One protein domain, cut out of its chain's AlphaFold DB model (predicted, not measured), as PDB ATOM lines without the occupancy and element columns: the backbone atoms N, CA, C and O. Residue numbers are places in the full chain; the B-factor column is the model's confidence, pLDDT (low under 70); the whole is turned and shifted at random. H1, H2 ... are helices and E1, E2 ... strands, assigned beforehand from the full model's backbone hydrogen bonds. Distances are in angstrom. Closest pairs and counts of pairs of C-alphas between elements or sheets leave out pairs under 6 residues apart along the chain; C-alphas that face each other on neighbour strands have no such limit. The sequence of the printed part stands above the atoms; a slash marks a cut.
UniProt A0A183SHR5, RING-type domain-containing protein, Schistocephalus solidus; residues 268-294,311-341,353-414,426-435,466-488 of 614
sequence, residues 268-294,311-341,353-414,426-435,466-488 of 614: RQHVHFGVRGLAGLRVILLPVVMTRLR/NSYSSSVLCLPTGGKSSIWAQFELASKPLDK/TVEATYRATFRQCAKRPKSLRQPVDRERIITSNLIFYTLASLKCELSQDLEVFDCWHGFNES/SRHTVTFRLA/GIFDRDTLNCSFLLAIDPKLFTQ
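Overview. This is residues 268 to 294, 311 to 341, 353 to 414, 426 to 435 and 466 to 488 of the 614 residues of the protein "RING-type domain-containing protein" of Schistocephalus solidus (UniProt A0A183SHR5). One strongly twisted antiparallel sheet of seven strands curves round into an open trough, like a barrel that is not closed: E5 and E4 make one wall, E7 and E6 the other, and E2 and E1 join them, while E3 continues E2 beside E4. The edge strands E5 and E6 pair with each other nowhere; residues 409 to 410, in the long stretch after E6, pair with E6, and the small helix H1 sits at one end of the sheet. The printed part has 153 residues with seven named strands followed along the chain by one named helix, H1; the sheet is branched, E4 having three neighbours, E2, E3 and E5, and the class is mostly strand, though under half of the residues, 62 of them, are in named elements. The whole is compact, with a radius of gyration of the C-alphas of 16.3 A and spans of 50 by 37 by 32 A.

Along the chain. E4, residues 327 to 336, is 30.2 A long, and E5, residues 356 to 365, is 29.6 A. E2 is residues 312 to 315 and E3 residues 318 to 321. E1, residues 282 to 292, is the longest strand by residues, 30.3 A from C-alpha 282 at (40.649, 25.055, -20.502) to C-alpha 292 at (52.734, 24.202, 7.245). E7, residues 472 to 481, is 27.2 A long, and E6, residues 387 to 395, is 24.2 A. H1, residues 483 to 486, ends with C-alpha 486 at (40.815, 34.735, -21.761).

Arrangement. E4 has E5 on one side, antiparallel at 165 degrees, with N 329 and O 363 2.8 A apart. On the other side lie E2, beside residues 331 to 335, with N 313 and O 334 at 2.7 A, and E3, beside residues 327 to 330, with N 320 and O 328 at 2.8 A. E2 runs on into E3 across a break of 2 residues, at 30 degrees, and E3 and E4 form a hairpin. E1 is the antiparallel neighbour of E2, with N 291 and O 314 at 2.9 A. On the other side of E1 lies E7, antiparallel at 156 degrees, with N 286 and O 477 at 2.8 A. E6 is an edge strand beside E7, with N 390 and O 478 at 2.9 A. E5 and E6 are only just apart, their closest C-alphas 8.3 A from each other; E4 and E7 are apart. H1 only grazes the sheet; the C-alphas of Arg 282 and Pro 483, the closest of E1 and H1, are 6.5 A apart. H1 is too short for an O i to N i+4 pair, and its one O i to N i+3 pair is within hydrogen-bond range.

Size, cuts and confidence. The C-alphas of Gly 324 and Lys 341 are the two farthest apart, at 52.1 A. Four cuts leave gaps between C-alphas of 8.4 A from 294 to 311, 12.2 A from 341 to 353, 9.8 A from 414 to 426 and 16.1 A from 435 to 466. The link from E5 to E6, 21 residues, is long. The mean pLDDT of the printed part is 72.1; 69 residues are under 70, among them 268 to 281, 368 to 386, 397 to 408 and 426 to 435.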
ATOM      1  N   ARG A 268      48.451  14.046 -25.888       42.97
ATOM      2  CA  ARG A 268      48.966  15.291 -26.451       42.97
ATOM      3  C   ARG A 268      50.089  15.778 -25.540       42.97
ATOM      4  O   ARG A 268      49.855  16.599 -24.663       42.97
ATOM      5  N   GLN A 269      51.318  15.321 -25.798       33.59
ATOM      6  CA  GLN A 269      52.538  15.682 -25.043       33.59
ATOM      7  C   GLN A 269      52.911  17.185 -25.092       33.59
ATOM      8  O   GLN A 269      53.942  17.590 -24.577       33.59
ATOM      9  N   HIS A 270      52.036  18.021 -25.654       36.97
ATOM     10  CA  HIS A 270      52.069  19.477 -25.608       36.97
ATOM     11  C   HIS A 270      50.908  19.998 -24.749       36.97
ATOM     12  O   HIS A 270      49.999  20.663 -25.253       36.97
ATOM     13  N   VAL A 271      50.938  19.736 -23.437       39.75
ATOM     14  CA  VAL A 271      50.067  20.427 -22.461       39.75
ATOM     15  C   VAL A 271      50.633  21.827 -22.167       39.75
ATOM     16  O   VAL A 271      50.795  22.246 -21.025       39.75
ATOM     17  N   HIS A 272      50.948  22.575 -23.228       37.00
ATOM     18  CA  HIS A 272      51.162  24.014 -23.128       37.00
ATOM     19  C   HIS A 272      49.820  24.686 -22.785       37.00
ATOM     20  O   HIS A 272      48.747  24.204 -23.166       37.00
ATOM     21  N   PHE A 273      49.879  25.793 -22.044       36.16
ATOM     22  CA  PHE A 273      48.720  26.441 -21.425       36.16
ATOM     23  C   PHE A 273      47.516  26.636 -22.373       36.16
ATOM     24  O   PHE A 273      47.531  27.463 -23.286       36.16
ATOM     25  N   GLY A 274      46.401  25.962 -22.066       40.44
ATOM     26  CA  GLY A 274      45.078  26.364 -22.547       40.44
ATOM     27  C   GLY A 274      44.569  25.724 -23.845       40.44
ATOM     28  O   GLY A 274      43.905  26.404 -24.640       40.44
ATOM     29  N   VAL A 275      44.779  24.421 -24.039       41.56
ATOM     30  CA  VAL A 275      43.966  23.629 -24.983       41.56
ATOM     31  C   VAL A 275      42.483  23.716 -24.579       41.56
ATOM     32  O   VAL A 275      42.145  23.532 -23.410       41.56
ATOM     33  N   ARG A 276      41.586  24.003 -25.534       44.06
ATOM     34  CA  ARG A 276      40.129  23.968 -25.305       44.06
ATOM     35  C   ARG A 276      39.658  22.515 -25.174       44.06
ATOM     36  O   ARG A 276      39.889  21.714 -26.079       44.06
ATOM     37  N   GLY A 277      38.987  22.186 -24.073       48.12
ATOM     38  CA  GLY A 277      38.265  20.925 -23.902       48.12
ATOM     39  C   GLY A 277      36.979  20.870 -24.737       48.12
ATOM     40  O   GLY A 277      36.581  21.852 -25.360       48.12
ATOM     41  N   LEU A 278      36.292  19.721 -24.724       43.97
ATOM     42  CA  LEU A 278      35.071  19.500 -25.522       43.97
ATOM     43  C   LEU A 278      33.891  20.414 -25.137       43.97
ATOM     44  O   LEU A 278      33.013  20.631 -25.960       43.97
ATOM     45  N   ALA A 279      33.892  20.978 -23.924       49.38
ATOM     46  CA  ALA A 279      32.943  22.000 -23.461       49.38
ATOM     47  C   ALA A 279      33.553  23.422 -23.491       49.38
ATOM     48  O   ALA A 279      33.217  24.276 -22.674       49.38
ATOM     49  N   GLY A 280      34.553  23.658 -24.345       62.19
ATOM     50  CA  GLY A 280      35.354  24.886 -24.393       62.19
ATOM     51  C   GLY A 280      36.393  25.005 -23.270       62.19
ATOM     52  O   GLY A 280      37.524  25.402 -23.552       62.19
ATOM     53  N   LEU A 281      36.027  24.637 -22.032       68.81
ATOM     54  CA  LEU A 281      36.831  24.754 -20.803       68.81
ATOM     55  C   LEU A 281      38.311  24.396 -21.001       68.81
ATOM     56  O   LEU A 281      38.644  23.323 -21.508       68.81
ATOM     57  N   ARG A 282      39.202  25.285 -20.556       75.25
ATOM     58  CA  ARG A 282      40.649  25.055 -20.502       75.25
ATOM     59  C   ARG A 282      40.980  24.293 -19.227       75.25
ATOM     60  O   ARG A 282      40.805  24.839 -18.141       75.25
ATOM     61  N   VAL A 283      41.447  23.053 -19.362       78.94
ATOM     62  CA  VAL A 283      41.894  22.235 -18.224       78.94
ATOM     63  C   VAL A 283      43.389  22.451 -17.994       78.94
ATOM     64  O   VAL A 283      44.169  22.437 -18.947       78.94
ATOM     65  N   ILE A 284      43.778  22.661 -16.739       82.06
ATOM     66  CA  ILE A 284      45.156  22.861 -16.284       82.06
ATOM     67  C   ILE A 284      45.396  21.905 -15.112       82.06
ATOM     68  O   ILE A 284      44.628  21.913 -14.151       82.06
ATOM     69  N   LEU A 285      46.455  21.097 -15.185       84.00
ATOM     70  CA  LEU A 285      47.008  20.414 -14.015       84.00
ATOM     71  C   LEU A 285      48.018  21.363 -13.367       84.00
ATOM     72  O   LEU A 285      48.921  21.852 -14.043       84.00
ATOM     73  N   LEU A 286      47.832  21.646 -12.084       87.31
ATOM     74  CA  LEU A 286      48.606  22.619 -11.329       87.31
ATOM     75  C   LEU A 286      49.281  21.898 -10.151       87.31
ATOM     76  O   LEU A 286      48.580  21.540  -9.201       87.31
ATOM     77  N   PRO A 287      50.601  21.640 -10.206       86.44
ATOM     78  CA  PRO A 287      51.354  21.181  -9.046       86.44
ATOM     79  C   PRO A 287      51.501  22.339  -8.050       86.44
ATOM     80  O   PRO A 287      51.747  23.483  -8.437       86.44
ATOM     81  N   VAL A 288      51.313  22.044  -6.767       90.31
ATOM     82  CA  VAL A 288      51.221  23.027  -5.685       90.31
ATOM     83  C   VAL A 288      51.949  22.497  -4.457       90.31
ATOM     84  O   VAL A 288      51.456  21.597  -3.780       90.31
ATOM     85  N   VAL A 289      53.093  23.098  -4.131       91.06
ATOM     86  CA  VAL A 289      53.724  22.902  -2.821       91.06
ATOM     87  C   VAL A 289      52.944  23.717  -1.789       91.06
ATOM     88  O   VAL A 289      52.689  24.910  -1.990       91.06
ATOM     89  N   MET A 290      52.547  23.076  -0.694       92.44
ATOM     90  CA  MET A 290      51.879  23.702   0.444       92.44
ATOM     91  C   MET A 290      52.771  23.583   1.680       92.44
ATOM     92  O   MET A 290      53.252  22.495   1.988       92.44
ATOM     93  N   THR A 291      52.988  24.687   2.393       93.56
ATOM     94  CA  THR A 291      53.835  24.737   3.595       93.56
ATOM     95  C   THR A 291      52.993  24.865   4.861       93.56
ATOM     96  O   THR A 291      51.948  25.522   4.858       93.56
ATOM     97  N   ARG A 292      53.430  24.220   5.950       93.69
ATOM     98  CA  ARG A 292      52.734  24.202   7.245       93.69
ATOM     99  C   ARG A 292      52.760  25.592   7.887       93.69
ATOM    100  O   ARG A 292      53.819  26.165   8.147       93.69
ATOM    101  N   LEU A 293      51.580  26.132   8.175       92.12
ATOM    102  CA  LEU A 293      51.371  27.402   8.865       92.12
ATOM    103  C   LEU A 293      51.693  27.251  10.358       92.12
ATOM    104  O   LEU A 293      50.804  27.086  11.195       92.12
ATOM    105  N   ARG A 294      52.981  27.333  10.702       87.88
ATOM    106  CA  ARG A 294      53.430  27.433  12.096       87.88
ATOM    107  C   ARG A 294      52.864  28.717  12.717       87.88
ATOM    108  O   ARG A 294      53.197  29.820  12.280       87.88
ATOM    109  N   ASN A 311      46.630  21.463  12.412       87.62
ATOM    110  CA  ASN A 311      47.656  21.415  11.374       87.62
ATOM    111  C   ASN A 311      47.075  21.947  10.060       87.62
ATOM    112  O   ASN A 311      46.189  21.356   9.440       87.62
ATOM    113  N   SER A 312      47.562  23.123   9.674       91.38
ATOM    114  CA  SER A 312      47.112  23.868   8.508       91.38
ATOM    115  C   SER A 312      48.291  24.194   7.608       91.38
ATOM    116  O   SER A 312      49.407  24.408   8.071       91.38
ATOM    117  N   TYR A 313      48.026  24.203   6.311       93.31
ATOM    118  CA  TYR A 313      48.978  24.382   5.234       93.31
ATOM    119  C   TYR A 313      48.441  25.430   4.268       93.31
ATOM    120  O   TYR A 313      47.233  25.493   4.022       93.31
ATOM    121  N   SER A 314      49.329  26.214   3.670       93.94
ATOM    122  CA  SER A 314      48.977  27.147   2.599       93.94
ATOM    123  C   SER A 314      49.958  27.032   1.443       93.94
ATOM    124  O   SER A 314      51.146  26.793   1.648       93.94
ATOM    125  N   SER A 315      49.471  27.191   0.217       94.31
ATOM    126  CA  SER A 315      50.341  27.348  -0.942       94.31
ATOM    127  C   SER A 315      50.907  28.765  -1.011       94.31
ATOM    128  O   SER A 315      50.267  29.731  -0.587       94.31
ATOM    129  N   SER A 316      52.051  28.927  -1.677       90.88
ATOM    130  CA  SER A 316      52.362  30.216  -2.306       90.88
ATOM    131  C   SER A 316      51.248  30.612  -3.288       90.88
ATOM    132  O   SER A 316      50.524  29.752  -3.799       90.88
ATOM    133  N   VAL A 317      51.087  31.908  -3.563       88.69
ATOM    134  CA  VAL A 317      50.048  32.375  -4.492       88.69
ATOM    135  C   VAL A 317      50.507  32.180  -5.938       88.69
ATOM    136  O   VAL A 317      51.542  32.698  -6.355       88.69
ATOM    137  N   LEU A 318      49.724  31.433  -6.711       89.38
ATOM    138  CA  LEU A 318      50.056  30.987  -8.062       89.38
ATOM    139  C   LEU A 318      49.428  31.917  -9.100       89.38
ATOM    140  O   LEU A 318      48.212  32.104  -9.122       89.38
ATOM    141  N   CYS A 319      50.252  32.496  -9.973       89.38
ATOM    142  CA  CYS A 319      49.819  33.459 -10.987       89.38
ATOM    143  C   CYS A 319      49.621  32.775 -12.350       89.38
ATOM    144  O   CYS A 319      50.578  32.495 -13.072       89.38
ATOM    145  N   LEU A 320      48.364  32.517 -12.709       86.75
ATOM    146  CA  LEU A 320      47.949  31.936 -13.983       86.75
ATOM    147  C   LEU A 320      47.719  33.059 -15.017       86.75
ATOM    148  O   LEU A 320      46.826  33.895 -14.825       86.75
ATOM    149  N   PRO A 321      48.475  33.114 -16.128       81.94
ATOM    150  CA  PRO A 321      48.273  34.134 -17.152       81.94
ATOM    151  C   PRO A 321      46.957  33.903 -17.911       81.94
ATOM    152  O   PRO A 321      46.717  32.824 -18.458       81.94
ATOM    153  N   THR A 322      46.113  34.935 -17.991       80.81
ATOM    154  CA  THR A 322      44.961  34.955 -18.910       80.81
ATOM    155  C   THR A 322      45.312  35.673 -20.214       80.81
ATOM    156  O   THR A 322      46.365  36.295 -20.325       80.81
ATOM    157  N   GLY A 323      44.443  35.585 -21.225       75.94
ATOM    158  CA  GLY A 323      44.660  36.271 -22.501       75.94
ATOM    159  C   GLY A 323      44.743  37.791 -22.320       75.94
ATOM    160  O   GLY A 323      43.893  38.389 -21.663       75.94
ATOM    161  N   GLY A 324      45.765  38.421 -22.903       80.38
ATOM    162  CA  GLY A 324      45.990  39.864 -22.797       80.38
ATOM    163  C   GLY A 324      46.863  40.257 -21.601       80.38
ATOM    164  O   GLY A 324      47.941  39.706 -21.408       80.38
ATOM    165  N   LYS A 325      46.439  41.276 -20.838       82.19
ATOM    166  CA  LYS A 325      47.227  41.844 -19.720       82.19
ATOM    167  C   LYS A 325      46.757  41.406 -18.328       82.19
ATOM    168  O   LYS A 325      47.354  41.841 -17.348       82.19
ATOM    169  N   SER A 326      45.716  40.584 -18.222       82.75
ATOM    170  CA  SER A 326      45.140  40.107 -16.959       82.75
ATOM    171  C   SER A 326      45.778  38.802 -16.461       82.75
ATOM    172  O   SER A 326      46.384  38.047 -17.224       82.75
ATOM    173  N   SER A 327      45.615  38.521 -15.169       87.25
ATOM    174  CA  SER A 327      46.061  37.282 -14.510       87.25
ATOM    175  C   SER A 327      45.014  36.783 -13.513       87.25
ATOM    176  O   SER A 327      44.327  37.595 -12.887       87.25
ATOM    177  N   ILE A 328      44.905  35.463 -13.356       88.62
ATOM    178  CA  ILE A 328      44.163  34.816 -12.266       88.62
ATOM    179  C   ILE A 328      45.182  34.378 -11.217       88.62
ATOM    180  O   ILE A 328      46.164  33.720 -11.541       88.62
ATOM    181  N   TRP A 329      44.945  34.739  -9.966       88.81
ATOM    182  CA  TRP A 329      45.758  34.347  -8.825       88.81
ATOM    183  C   TRP A 329      45.000  33.252  -8.082       88.81
ATOM    184  O   TRP A 329      43.814  33.432  -7.801       88.81
ATOM    185  N   ALA A 330      45.666  32.140  -7.783       90.25
ATOM    186  CA  ALA A 330      45.113  31.020  -7.034       90.25
ATOM    187  C   ALA A 330      45.948  30.768  -5.772       90.25
ATOM    188  O   ALA A 330      47.167  30.627  -5.862       90.25
ATOM    189  N   GLN A 331      45.307  30.690  -4.609       92.44
ATOM    190  CA  GLN A 331      45.943  30.240  -3.367       92.44
ATOM    191  C   GLN A 331      45.090  29.150  -2.729       92.44
ATOM    192  O   GLN A 331      43.868  29.298  -2.620       92.44
ATOM    193  N   PHE A 332      45.745  28.072  -2.310       91.88
ATOM    194  CA  PHE A 332      45.119  26.908  -1.699       91.88
ATOM    195  C   PHE A 332      45.476  26.853  -0.211       91.88
ATOM    196  O   PHE A 332      46.620  27.079   0.172       91.88
ATOM    197  N   GLU A 333      44.492  26.553   0.628       91.00
ATOM    198  CA  GLU A 333      44.630  26.310   2.065       91.00
ATOM    199  C   GLU A 333      44.096  24.902   2.357       91.00
ATOM    200  O   GLU A 333      43.038  24.535   1.846       91.00
ATOM    201  N   LEU A 334      44.800  24.119   3.173       90.94
ATOM    202  CA  LEU A 334      44.399  22.781   3.624       90.94
ATOM    203  C   LEU A 334      44.553  22.740   5.143       90.94
ATOM    204  O   LEU A 334      45.616  23.069   5.652       90.94
ATOM    205  N   ALA A 335      43.519  22.346   5.877       88.94
ATOM    206  CA  ALA A 335      43.569  22.245   7.333       88.94
ATOM    207  C   ALA A 335      42.870  20.975   7.806       88.94
ATOM    208  O   ALA A 335      41.714  20.739   7.435       88.94
ATOM    209  N   SER A 336      43.538  20.189   8.653       88.06
ATOM    210  CA  SER A 336      42.857  19.130   9.392       88.06
ATOM    211  C   SER A 336      41.824  19.750  10.333       88.06
ATOM    212  O   SER A 336      42.061  20.773  10.987       88.06
ATOM    213  N   LYS A 337      40.648  19.132  10.405       81.38
ATOM    214  CA  LYS A 337      39.775  19.296  11.562       81.38
ATOM    215  C   LYS A 337      40.318  18.373  12.658       81.38
ATOM    216  O   LYS A 337      40.562  17.201  12.369       81.38
ATOM    217  N   PRO A 338      40.489  18.846  13.902       72.06
ATOM    218  CA  PRO A 338      40.708  17.931  15.010       72.06
ATOM    219  C   PRO A 338      39.475  17.029  15.152       72.06
ATOM    220  O   PRO A 338      38.343  17.516  15.127       72.06
ATOM    221  N   LEU A 339      39.698  15.721  15.298       67.44
ATOM    222  CA  LEU A 339      38.650  14.781  15.690       67.44
ATOM    223  C   LEU A 339      38.095  15.191  17.063       67.44
ATOM    224  O   LEU A 339      38.859  15.522  17.973       67.44
ATOM    225  N   ASP A 340      36.769  15.176  17.217       73.38
ATOM    226  CA  ASP A 340      36.146  15.385  18.526       73.38
ATOM    227  C   ASP A 340      36.510  14.198  19.426       73.38
ATOM    228  O   ASP A 340      36.204  13.049  19.100       73.38
ATOM    229  N   LYS A 341      37.191  14.472  20.545       69.62
ATOM    230  CA  LYS A 341      37.798  13.448  21.413       69.62
ATOM    231  C   LYS A 341      36.791  12.396  21.883       69.62
ATOM    232  O   LYS A 341      37.147  11.225  21.982       69.62
ATOM    233  N   THR A 353      39.700   8.542  11.329       60.62
ATOM    234  CA  THR A 353      39.313   9.205  10.072       60.62
ATOM    235  C   THR A 353      39.583  10.714  10.128       60.62
ATOM    236  O   THR A 353      38.733  11.505  10.532       60.62
ATOM    237  N   VAL A 354      40.781  11.139   9.713       66.00
ATOM    238  CA  VAL A 354      41.145  12.565   9.664       66.00
ATOM    239  C   VAL A 354      40.385  13.287   8.548       66.00
ATOM    240  O   VAL A 354      40.720  13.216   7.365       66.00
ATOM    241  N   GLU A 355      39.368  14.047   8.942       75.88
ATOM    242  CA  GLU A 355      38.678  14.986   8.065       75.88
ATOM    243  C   GLU A 355      39.546  16.238   7.834       75.88
ATOM    244  O   GLU A 355      39.979  16.880   8.792       75.88
ATOM    245  N   ALA A 356      39.766  16.644   6.578       79.62
ATOM    246  CA  ALA A 356      40.568  17.829   6.266       79.62
ATOM    247  C   ALA A 356      39.867  18.759   5.269       79.62
ATOM    248  O   ALA A 356      39.598  18.419   4.118       79.62
ATOM    249  N   THR A 357      39.569  19.978   5.713       81.94
ATOM    250  CA  THR A 357      38.954  21.003   4.863       81.94
ATOM    251  C   THR A 357      40.006  21.630   3.966       81.94
ATOM    252  O   THR A 357      41.034  22.072   4.480       81.94
ATOM    253  N   TYR A 358      39.725  21.762   2.668       84.69
ATOM    254  CA  TYR A 358      40.525  22.610   1.791       84.69
ATOM    255  C   TYR A 358      39.697  23.726   1.152       84.69
ATOM    256  O   TYR A 358      38.497  23.616   0.889       84.69
ATOM    257  N   ARG A 359      40.363  24.852   0.938       84.62
ATOM    258  CA  ARG A 359      39.810  26.088   0.398       84.62
ATOM    259  C   ARG A 359      40.716  26.533  -0.731       84.62
ATOM    260  O   ARG A 359      41.917  26.674  -0.540       84.62
ATOM    261  N   ALA A 360      40.127  26.800  -1.888       85.88
ATOM    262  CA  ALA A 360      40.797  27.552  -2.933       85.88
ATOM    263  C   ALA A 360      40.262  28.985  -2.918       85.88
ATOM    264  O   ALA A 360      39.061  29.211  -2.741       85.88
ATOM    265  N   THR A 361      41.148  29.953  -3.108       84.88
ATOM    266  CA  THR A 361      40.787  31.354  -3.321       84.88
ATOM    267  C   THR A 361      41.273  31.779  -4.697       84.88
ATOM    268  O   THR A 361      42.405  31.481  -5.077       84.88
ATOM    269  N   PHE A 362      40.403  32.447  -5.457       86.38
ATOM    270  CA  PHE A 362      40.695  32.904  -6.812       86.38
ATOM    271  C   PHE A 362      40.427  34.401  -6.933       86.38
ATOM    272  O   PHE A 362      39.343  34.874  -6.590       86.38
ATOM    273  N   ARG A 363      41.403  35.150  -7.451       83.44
ATOM    274  CA  ARG A 363      41.295  36.600  -7.696       83.44
ATOM    275  C   ARG A 363      41.717  36.916  -9.125       83.44
ATOM    276  O   ARG A 363      42.633  36.279  -9.634       83.44
ATOM    277  N   GLN A 364      41.104  37.904  -9.778       84.06
ATOM    278  CA  GLN A 364      41.562  38.372 -11.091       84.06
ATOM    279  C   GLN A 364      42.174  39.766 -10.978       84.06
ATOM    280  O   GLN A 364      41.519  40.718 -10.555       84.06
ATOM    281  N   CYS A 365      43.425  39.912 -11.414       81.56
ATOM    282  CA  CYS A 365      44.066  41.216 -11.534       81.56
ATOM    283  C   CYS A 365      44.028  41.691 -12.991       81.56
ATOM    284  O   CYS A 365      44.402  40.957 -13.912       81.56
ATOM    285  N   ALA A 366      43.604  42.938 -13.209       76.56
ATOM    286  CA  ALA A 366      43.486  43.543 -14.540       76.56
ATOM    287  C   ALA A 366      44.840  43.906 -15.195       76.56
ATOM    288  O   ALA A 366      44.874  44.318 -16.358       76.56
ATOM    289  N   LYS A 367      45.951  43.775 -14.459       77.44
ATOM    290  CA  LYS A 367      47.326  43.933 -14.946       77.44
ATOM    291  C   LYS A 367      48.194  42.807 -14.381       77.44
ATOM    292  O   LYS A 367      48.118  42.529 -13.189       77.44
ATOM    293  N   ARG A 368      49.063  42.206 -15.196       66.19
ATOM    294  CA  ARG A 368      50.177  41.375 -14.714       66.19
ATOM    295  C   ARG A 368      51.066  42.249 -13.807       66.19
ATOM    296  O   ARG A 368      51.451  43.336 -14.251       66.19
ATOM    297  N   PRO A 369      51.367  41.836 -12.565       63.69
ATOM    298  CA  PRO A 369      52.256  42.591 -11.685       63.69
ATOM    299  C   PRO A 369      53.669  42.706 -12.255       63.69
ATOM    300  O   PRO A 369      54.119  41.814 -12.973       63.69
ATOM    301  N   LYS A 370      54.390  43.766 -11.869       68.56
ATOM    302  CA  LYS A 370      55.849  43.840 -12.055       68.56
ATOM    303  C   LYS A 370      56.628  43.063 -10.982       68.56
ATOM    304  O   LYS A 370      57.793  42.766 -11.190       68.56
ATOM    305  N   SER A 371      56.000  42.717  -9.857       68.44
ATOM    306  CA  SER A 371      56.579  41.871  -8.809       68.44
ATOM    307  C   SER A 371      55.492  41.031  -8.130       68.44
ATOM    308  O   SER A 371      54.334  41.436  -8.060       68.44
ATOM    309  N   LEU A 372      55.854  39.848  -7.628       59.12
ATOM    310  CA  LEU A 372      54.913  38.906  -6.997       59.12
ATOM    311  C   LEU A 372      54.525  39.275  -5.551       59.12
ATOM    312  O   LEU A 372      53.710  38.584  -4.949       59.12
ATOM    313  N   ARG A 373      55.116  40.327  -4.963       57.47
ATOM    314  CA  ARG A 373      55.114  40.522  -3.500       57.47
ATOM    315  C   ARG A 373      53.828  41.099  -2.892       57.47
ATOM    316  O   ARG A 373      53.683  40.974  -1.683       57.47
ATOM    317  N   GLN A 374      52.902  41.668  -3.674       57.25
ATOM    318  CA  GLN A 374      51.527  41.987  -3.231       57.25
ATOM    319  C   GLN A 374      50.606  42.356  -4.418       57.25
ATOM    320  O   GLN A 374      51.067  43.001  -5.364       57.25
ATOM    321  N   PRO A 375      49.307  41.988  -4.396       52.91
ATOM    322  CA  PRO A 375      48.307  42.539  -5.310       52.91
ATOM    323  C   PRO A 375      47.910  43.963  -4.880       52.91
ATOM    324  O   PRO A 375      47.732  44.224  -3.695       52.91
ATOM    325  N   VAL A 376      47.752  44.885  -5.839       56.88
ATOM    326  CA  VAL A 376      47.489  46.314  -5.567       56.88
ATOM    327  C   VAL A 376      46.140  46.759  -6.143       56.88
ATOM    328  O   VAL A 376      45.966  46.768  -7.364       56.88
ATOM    329  N   ASP A 377      45.225  47.151  -5.250       53.78
ATOM    330  CA  ASP A 377      44.048  48.049  -5.343       53.78
ATOM    331  C   ASP A 377      43.039  47.938  -6.504       53.78
ATOM    332  O   ASP A 377      42.024  48.635  -6.511       53.78
ATOM    333  N   ARG A 378      43.274  47.100  -7.516       60.94
ATOM    334  CA  ARG A 378      42.368  46.894  -8.665       60.94
ATOM    335  C   ARG A 378      42.186  45.416  -8.982       60.94
ATOM    336  O   ARG A 378      42.202  44.997 -10.143       60.94
ATOM    337  N   GLU A 379      42.003  44.636  -7.924       65.25
ATOM    338  CA  GLU A 379      41.413  43.307  -8.019       65.25
ATOM    339  C   GLU A 379      39.978  43.413  -8.555       65.25
ATOM    340  O   GLU A 379      39.218  44.319  -8.205       65.25
ATOM    341  N   ARG A 380      39.596  42.471  -9.415       66.50
ATOM    342  CA  ARG A 380      38.200  42.172  -9.721       66.50
ATOM    343  C   ARG A 380      37.892  40.794  -9.156       66.50
ATOM    344  O   ARG A 380      38.625  39.834  -9.406       66.50
ATOM    345  N   ILE A 381      36.801  40.707  -8.403       62.06
ATOM    346  CA  ILE A 381      36.241  39.425  -7.982       62.06
ATOM    347  C   ILE A 381      35.775  38.707  -9.253       62.06
ATOM    348  O   ILE A 381      35.124  39.307 -10.113       62.06
ATOM    349  N   ILE A 382      36.162  37.441  -9.401       69.56
ATOM    350  CA  ILE A 382      35.761  36.627 -10.548       69.56
ATOM    351  C   ILE A 382      34.291  36.267 -10.362       69.56
ATOM    352  O   ILE A 382      33.936  35.614  -9.385       69.56
ATOM    353  N   THR A 383      33.442  36.677 -11.304       58.03
ATOM    354  CA  THR A 383      32.030  36.276 -11.327       58.03
ATOM    355  C   THR A 383      31.919  34.754 -11.274       58.03
ATOM    356  O   THR A 383      32.619  34.057 -12.015       58.03
ATOM    357  N   SER A 384      31.040  34.246 -10.413       57.53
ATOM    358  CA  SER A 384      30.893  32.815 -10.152       57.53
ATOM    359  C   SER A 384      30.638  31.969 -11.405       57.53
ATOM    360  O   SER A 384      30.111  32.442 -12.414       57.53
ATOM    361  N   ASN A 385      30.958  30.674 -11.299       57.06
ATOM    362  CA  ASN A 385      30.782  29.625 -12.319       57.06
ATOM    363  C   ASN A 385      31.798  29.613 -13.484       57.06
ATOM    364  O   ASN A 385      31.649  28.803 -14.396       57.06
ATOM    365  N   LEU A 386      32.841  30.457 -13.469       66.38
ATOM    366  CA  LEU A 386      33.876  30.485 -14.525       66.38
ATOM    367  C   LEU A 386      35.142  29.660 -14.211       66.38
ATOM    368  O   LEU A 386      35.988  29.486 -15.090       66.38
ATOM    369  N   ILE A 387      35.281  29.157 -12.979       79.38
ATOM    370  CA  ILE A 387      36.375  28.279 -12.537       79.38
ATOM    371  C   ILE A 387      35.772  27.090 -11.786       79.38
ATOM    372  O   ILE A 387      34.992  27.275 -10.850       79.38
ATOM    373  N   PHE A 388      36.181  25.886 -12.170       81.12
ATOM    374  CA  PHE A 388      35.984  24.653 -11.412       81.12
ATOM    375  C   PHE A 388      37.350  24.109 -10.990       81.12
ATOM    376  O   PHE A 388      38.328  24.275 -11.725       81.12
ATOM    377  N   TYR A 389      37.429  23.450  -9.839       83.56
ATOM    378  CA  TYR A 389      38.661  22.831  -9.354       83.56
ATOM    379  C   TYR A 389      38.392  21.538  -8.578       83.56
ATOM    380  O   TYR A 389      37.317  21.352  -8.013       83.56
ATOM    381  N   THR A 390      39.381  20.650  -8.544       83.69
ATOM    382  CA  THR A 390      39.420  19.476  -7.664       83.69
ATOM    383  C   THR A 390      40.865  19.163  -7.271       83.69
ATOM    384  O   THR A 390      41.792  19.416  -8.050       83.69
ATOM    385  N   LEU A 391      41.069  18.630  -6.067       82.62
ATOM    386  CA  LEU A 391      42.306  17.939  -5.707       82.62
ATOM    387  C   LEU A 391      42.370  16.611  -6.490       82.62
ATOM    388  O   LEU A 391      41.358  15.923  -6.633       82.62
ATOM    389  N   ALA A 392      43.539  16.295  -7.048       79.81
ATOM    390  CA  ALA A 392      43.751  15.147  -7.937       79.81
ATOM    391  C   ALA A 392      44.873  14.198  -7.472       79.81
ATOM    392  O   ALA A 392      44.863  13.022  -7.832       79.81
ATOM    393  N   SER A 393      45.835  14.686  -6.681       82.62
ATOM    394  CA  SER A 393      46.746  13.841  -5.901       82.62
ATOM    395  C   SER A 393      47.344  14.589  -4.710       82.62
ATOM    396  O   SER A 393      47.393  15.824  -4.691       82.62
ATOM    397  N   LEU A 394      47.817  13.819  -3.729       80.25
ATOM    398  CA  LEU A 394      48.580  14.281  -2.572       80.25
ATOM    399  C   LEU A 394      49.841  13.410  -2.440       80.25
ATOM    400  O   LEU A 394      49.745  12.183  -2.411       80.25
ATOM    401  N   LYS A 395      51.019  14.029  -2.352       80.44
ATOM    402  CA  LYS A 395      52.307  13.349  -2.166       80.44
ATOM    403  C   LYS A 395      53.041  13.926  -0.957       80.44
ATOM    404  O   LYS A 395      53.220  15.141  -0.848       80.44
ATOM    405  N   CYS A 396      53.507  13.044  -0.079       75.44
ATOM    406  CA  CYS A 396      54.526  13.344   0.920       75.44
ATOM    407  C   CYS A 396      55.893  12.881   0.385       75.44
ATOM    408  O   CYS A 396      55.974  11.921  -0.378       75.44
ATOM    409  N   GLU A 397      56.974  13.553   0.779       63.44
ATOM    410  CA  GLU A 397      58.345  13.293   0.298       63.44
ATOM    411  C   GLU A 397      58.854  11.867   0.594       63.44
ATOM    412  O   GLU A 397      59.795  11.408  -0.045       63.44
ATOM    413  N   LEU A 398      58.202  11.153   1.521       59.78
ATOM    414  CA  LEU A 398      58.542   9.791   1.948       59.78
ATOM    415  C   LEU A 398      57.398   8.775   1.747       59.78
ATOM    416  O   LEU A 398      57.474   7.671   2.280       59.78
ATOM    417  N   SER A 399      56.326   9.123   1.023       60.59
ATOM    418  CA  SER A 399      55.189   8.220   0.773       60.59
ATOM    419  C   SER A 399      55.061   7.817  -0.696       60.59
ATOM    420  O   SER A 399      55.503   8.523  -1.607       60.59
ATOM    421  N   GLN A 400      54.354   6.709  -0.940       59.97
ATOM    422  CA  GLN A 400      53.761   6.454  -2.253       59.97
ATOM    423  C   GLN A 400      52.729   7.551  -2.593       59.97
ATOM    424  O   GLN A 400      52.250   8.270  -1.709       59.97
ATOM    425  N   ASP A 401      52.417   7.709  -3.881       56.03
ATOM    426  CA  ASP A 401      51.515   8.758  -4.368       56.03
ATOM    427  C   ASP A 401      50.053   8.444  -4.038       56.03
ATOM    428  O   ASP A 401      49.485   7.471  -4.538       56.03
ATOM    429  N   LEU A 402      49.410   9.295  -3.235       63.44
ATOM    430  CA  LEU A 402      47.993   9.153  -2.920       63.44
ATOM    431  C   LEU A 402      47.166   9.779  -4.059       63.44
ATOM    432  O   LEU A 402      47.078  11.005  -4.177       63.44
ATOM    433  N   GLU A 403      46.551   8.941  -4.905       59.38
ATOM    434  CA  GLU A 403      45.590   9.349  -5.953       59.38
ATOM    435  C   GLU A 403      44.269   9.869  -5.331       59.38
ATOM    436  O   GLU A 403      43.209   9.244  -5.413       59.38
ATOM    437  N   VAL A 404      44.332  11.034  -4.679       64.25
ATOM    438  CA  VAL A 404      43.180  11.737  -4.097       64.25
ATOM    439  C   VAL A 404      42.335  12.365  -5.206       64.25
ATOM    440  O   VAL A 404      42.548  13.516  -5.570       64.25
ATOM    441  N   PHE A 405      41.358  11.623  -5.731       56.12
ATOM    442  CA  PHE A 405      40.353  12.150  -6.661       56.12
ATOM    443  C   PHE A 405      39.105  12.644  -5.920       56.12
ATOM    444  O   PHE A 405      38.209  11.860  -5.602       56.12
ATOM    445  N   ASP A 406      39.033  13.951  -5.687       66.31
ATOM    446  CA  ASP A 406      37.866  14.611  -5.093       66.31
ATOM    447  C   ASP A 406      36.824  15.031  -6.163       66.31
ATOM    448  O   ASP A 406      37.072  14.987  -7.377       66.31
ATOM    449  N   CYS A 407      35.627  15.437  -5.736       63.34
ATOM    450  CA  CYS A 407      34.602  15.972  -6.630       63.34
ATOM    451  C   CYS A 407      34.949  17.391  -7.131       63.34
ATOM    452  O   CYS A 407      35.740  18.120  -6.542       63.34
ATOM    453  N   TRP A 408      34.375  17.785  -8.273       66.25
ATOM    454  CA  TRP A 408      34.638  19.100  -8.867       66.25
ATOM    455  C   TRP A 408      33.836  20.200  -8.169       66.25
ATOM    456  O   TRP A 408      32.615  20.281  -8.318       66.25
ATOM    457  N   HIS A 409      34.539  21.100  -7.488       73.12
ATOM    458  CA  HIS A 409      33.970  22.284  -6.854       73.12
ATOM    459  C   HIS A 409      33.901  23.434  -7.857       73.12
ATOM    460  O   HIS A 409      34.905  23.807  -8.464       73.12
ATOM    461  N   GLY A 410      32.714  24.010  -8.044       69.94
ATOM    462  CA  GLY A 410      32.543  25.250  -8.800       69.94
ATOM    463  C   GLY A 410      32.765  26.463  -7.901       69.94
ATOM    464  O   GLY A 410      32.149  26.557  -6.839       69.94
ATOM    465  N   PHE A 411      33.599  27.415  -8.327       69.38
ATOM    466  CA  PHE A 411      33.784  28.674  -7.606       69.38
ATOM    467  C   PHE A 411      32.488  29.496  -7.647       69.38
ATOM    468  O   PHE A 411      32.128  30.059  -8.690       69.38
ATOM    469  N   ASN A 412      31.774  29.553  -6.519       60.62
ATOM    470  CA  ASN A 412      30.521  30.287  -6.393       60.62
ATOM    471  C   ASN A 412      30.512  31.242  -5.188       60.62
ATOM    472  O   ASN A 412      30.771  30.844  -4.058       60.62
ATOM    473  N   GLU A 413      30.173  32.506  -5.447       55.09
ATOM    474  CA  GLU A 413      30.126  33.606  -4.474       55.09
ATOM    475  C   GLU A 413      28.741  33.750  -3.801       55.09
ATOM    476  O   GLU A 413      28.559  34.571  -2.906       55.09
ATOM    477  N   SER A 414      27.727  32.994  -4.245       42.28
ATOM    478  CA  SER A 414      26.307  33.299  -3.998       42.28
ATOM    479  C   SER A 414      25.765  32.975  -2.590       42.28
ATOM    480  O   SER A 414      24.578  32.678  -2.450       42.28
ATOM    481  N   SER A 426      35.560  30.646  -1.325       56.69
ATOM    482  CA  SER A 426      34.874  29.351  -1.382       56.69
ATOM    483  C   SER A 426      35.560  28.327  -0.472       56.69
ATOM    484  O   SER A 426      36.614  27.777  -0.799       56.69
ATOM    485  N   ARG A 427      34.971  28.088   0.704       55.44
ATOM    486  CA  ARG A 427      35.460  27.120   1.690       55.44
ATOM    487  C   ARG A 427      34.721  25.803   1.506       55.44
ATOM    488  O   ARG A 427      33.521  25.740   1.752       55.44
ATOM    489  N   HIS A 428      35.447  24.762   1.116       58.69
ATOM    490  CA  HIS A 428      34.893  23.428   0.927       58.69
ATOM    491  C   HIS A 428      35.353  22.512   2.069       58.69
ATOM    492  O   HIS A 428      36.311  22.790   2.791       58.69
ATOM    493  N   THR A 429      34.586  21.455   2.314       52.53
ATOM    494  CA  THR A 429      34.842  20.469   3.367       52.53
ATOM    495  C   THR A 429      34.815  19.107   2.708       52.53
ATOM    496  O   THR A 429      33.825  18.769   2.065       52.53
ATOM    497  N   VAL A 430      35.917  18.370   2.824       52.34
ATOM    498  CA  VAL A 430      36.131  17.118   2.105       52.34
ATOM    499  C   VAL A 430      36.592  16.082   3.116       52.34
ATOM    500  O   VAL A 430      37.640  16.208   3.746       52.34
ATOM    501  N   THR A 431      35.754  15.076   3.334       51.53
ATOM    502  CA  THR A 431      36.025  14.025   4.311       51.53
ATOM    503  C   THR A 431      36.802  12.907   3.641       51.53
ATOM    504  O   THR A 431      36.217  11.968   3.099       51.53
ATOM    505  N   PHE A 432      38.130  13.000   3.688       54.69
ATOM    506  CA  PHE A 432      38.979  11.866   3.357       54.69
ATOM    507  C   PHE A 432      38.678  10.728   4.336       54.69
ATOM    508  O   PHE A 432      38.827  10.861   5.548       54.69
ATOM    509  N   ARG A 433      38.217   9.601   3.797       47.00
ATOM    510  CA  ARG A 433      38.221   8.322   4.499       47.00
ATOM    511  C   ARG A 433      39.306   7.490   3.851       47.00
ATOM    512  O   ARG A 433      39.205   7.204   2.659       47.00
ATOM    513  N   LEU A 434      40.314   7.107   4.623       46.97
ATOM    514  CA  LEU A 434      41.139   5.983   4.215       46.97
ATOM    515  C   LEU A 434      40.249   4.741   4.140       46.97
ATOM    516  O   LEU A 434      39.399   4.511   5.004       46.97
ATOM    517  N   ALA A 435      40.400   3.989   3.056       38.88
ATOM    518  CA  ALA A 435      39.746   2.705   2.911       38.88
ATOM    519  C   ALA A 435      40.547   1.693   3.732       38.88
ATOM    520  O   ALA A 435      41.642   1.302   3.335       38.88
ATOM    521  N   GLY A 466      51.016  10.792   9.810       67.75
ATOM    522  CA  GLY A 466      52.227  10.912   8.990       67.75
ATOM    523  C   GLY A 466      52.130  11.882   7.801       67.75
ATOM    524  O   GLY A 466      53.165  12.242   7.228       67.75
ATOM    525  N   ILE A 467      50.913  12.320   7.444       72.38
ATOM    526  CA  ILE A 467      50.654  13.389   6.467       72.38
ATOM    527  C   ILE A 467      50.722  14.758   7.158       72.38
ATOM    528  O   ILE A 467      51.416  15.652   6.678       72.38
ATOM    529  N   PHE A 468      50.019  14.931   8.283       76.62
ATOM    530  CA  PHE A 468      49.837  16.238   8.933       76.62
ATOM    531  C   PHE A 468      51.003  16.683   9.833       76.62
ATOM    532  O   PHE A 468      51.014  17.835  10.272       76.62
ATOM    533  N   ASP A 469      51.997  15.826  10.076       78.75
ATOM    534  CA  ASP A 469      53.208  16.181  10.833       78.75
ATOM    535  C   ASP A 469      54.316  16.850   9.999       78.75
ATOM    536  O   ASP A 469      55.283  17.374  10.557       78.75
ATOM    537  N   ARG A 470      54.198  16.883   8.669       84.38
ATOM    538  CA  ARG A 470      55.246  17.398   7.763       84.38
ATOM    539  C   ARG A 470      55.216  18.918   7.633       84.38
ATOM    540  O   ARG A 470      54.149  19.516   7.704       84.38
ATOM    541  N   ASP A 471      56.356  19.563   7.383       89.00
ATOM    542  CA  ASP A 471      56.382  21.003   7.059       89.00
ATOM    543  C   ASP A 471      55.949  21.307   5.611       89.00
ATOM    544  O   ASP A 471      55.536  22.431   5.318       89.00
ATOM    545  N   THR A 472      55.995  20.314   4.719       88.56
ATOM    546  CA  THR A 472      55.683  20.406   3.283       88.56
ATOM    547  C   THR A 472      54.693  19.323   2.845       88.56
ATOM    548  O   THR A 472      54.720  18.193   3.332       88.56
ATOM    549  N   LEU A 473      53.822  19.662   1.891       88.69
ATOM    550  CA  LEU A 473      52.954  18.731   1.163       88.69
ATOM    551  C   LEU A 473      52.958  19.079  -0.330       88.69
ATOM    552  O   LEU A 473      52.837  20.250  -0.695       88.69
ATOM    553  N   ASN A 474      53.057  18.069  -1.194       87.00
ATOM    554  CA  ASN A 474      53.044  18.235  -2.647       87.00
ATOM    555  C   ASN A 474      51.674  17.824  -3.206       87.00
ATOM    556  O   ASN A 474      51.362  16.641  -3.336       87.00
ATOM    557  N   CYS A 475      50.842  18.809  -3.528       88.06
ATOM    558  CA  CYS A 475      49.478  18.617  -4.018       88.06
ATOM    559  C   CYS A 475      49.417  18.779  -5.542       88.06
ATOM    560  O   CYS A 475      50.104  19.631  -6.103       88.06
ATOM    561  N   SER A 476      48.534  18.044  -6.219       85.50
ATOM    562  CA  SER A 476      48.161  18.343  -7.611       85.50
ATOM    563  C   SER A 476      46.687  18.712  -7.693       85.50
ATOM    564  O   SER A 476      45.829  17.895  -7.366       85.50
ATOM    565  N   PHE A 477      46.383  19.916  -8.175       86.06
ATOM    566  CA  PHE A 477      45.011  20.357  -8.433       86.06
ATOM    567  C   PHE A 477      44.706  20.325  -9.933       86.06
ATOM    568  O   PHE A 477      45.500  20.784 -10.754       86.06
ATOM    569  N   LEU A 478      43.527  19.828 -10.302       83.88
ATOM    570  CA  LEU A 478      42.964  19.998 -11.640       83.88
ATOM    571  C   LEU A 478      42.034  21.211 -11.628       83.88
ATOM    572  O   LEU A 478      41.076  21.252 -10.861       83.88
ATOM    573  N   LEU A 479      42.305  22.194 -12.486       86.94
ATOM    574  CA  LEU A 479      41.472  23.380 -12.688       86.94
ATOM    575  C   LEU A 479      40.838  23.315 -14.081       86.94
ATOM    576  O   LEU A 479      41.510  22.969 -15.050       86.94
ATOM    577  N   ALA A 480      39.570  23.700 -14.205       82.62
ATOM    578  CA  ALA A 480      38.873  23.860 -15.479       82.62
ATOM    579  C   ALA A 480      38.271  25.271 -15.560       82.62
ATOM    580  O   ALA A 480      37.421  25.644 -14.754       82.62
ATOM    581  N   ILE A 481      38.744  26.067 -16.522       84.00
ATOM    582  CA  ILE A 481      38.509  27.518 -16.597       84.00
ATOM    583  C   ILE A 481      37.755  27.861 -17.893       84.00
ATOM    584  O   ILE A 481      38.147  27.408 -18.973       84.00
ATOM    585  N   ASP A 482      36.687  28.665 -17.817       79.25
ATOM    586  CA  ASP A 482      35.923  29.115 -18.996       79.25
ATOM    587  C   ASP A 482      36.815  29.977 -19.926       79.25
ATOM    588  O   ASP A 482      37.426  30.949 -19.465       79.25
ATOM    589  N   PRO A 483      36.899  29.675 -21.244       74.38
ATOM    590  CA  PRO A 483      37.616  30.493 -22.224       74.38
ATOM    591  C   PRO A 483      37.273  31.986 -22.206       74.38
ATOM    592  O   PRO A 483      38.143  32.784 -22.549       74.38
ATOM    593  N   LYS A 484      36.070  32.383 -21.769       75.44
ATOM    594  CA  LYS A 484      35.652  33.792 -21.650       75.44
ATOM    595  C   LYS A 484      36.566  34.614 -20.741       75.44
ATOM    596  O   LYS A 484      36.776  35.794 -21.011       75.44
ATOM    597  N   LEU A 485      37.194  33.996 -19.733       69.88
ATOM    598  CA  LEU A 485      38.212  34.648 -18.891       69.88
ATOM    599  C   LEU A 485      39.502  35.006 -19.658       69.88
ATOM    600  O   LEU A 485      40.315  35.783 -19.160       69.88
ATOM    601  N   PHE A 486      39.686  34.470 -20.866       69.38
ATOM    602  CA  PHE A 486      40.815  34.735 -21.761       69.38
ATOM    603  C   PHE A 486      40.423  35.558 -23.003       69.38
ATOM    604  O   PHE A 486      41.313  35.949 -23.754       69.38
ATOM    605  N   THR A 487      39.129  35.812 -23.239       64.38
ATOM    606  CA  THR A 487      38.603  36.482 -24.447       64.38
ATOM    607  C   THR A 487      37.751  37.713 -24.115       64.38
ATOM    608  O   THR A 487      36.750  37.970 -24.778       64.38
ATOM    609  N   GLN A 488      38.108  38.478 -23.075       58.19
ATOM    610  CA  GLN A 488      37.453  39.763 -22.803       58.19
ATOM    611  C   GLN A 488      37.943  40.819 -23.807       58.19
ATOM    612  O   GLN A 488      38.951  41.496 -23.593       58.19
TER     613      GLN A 488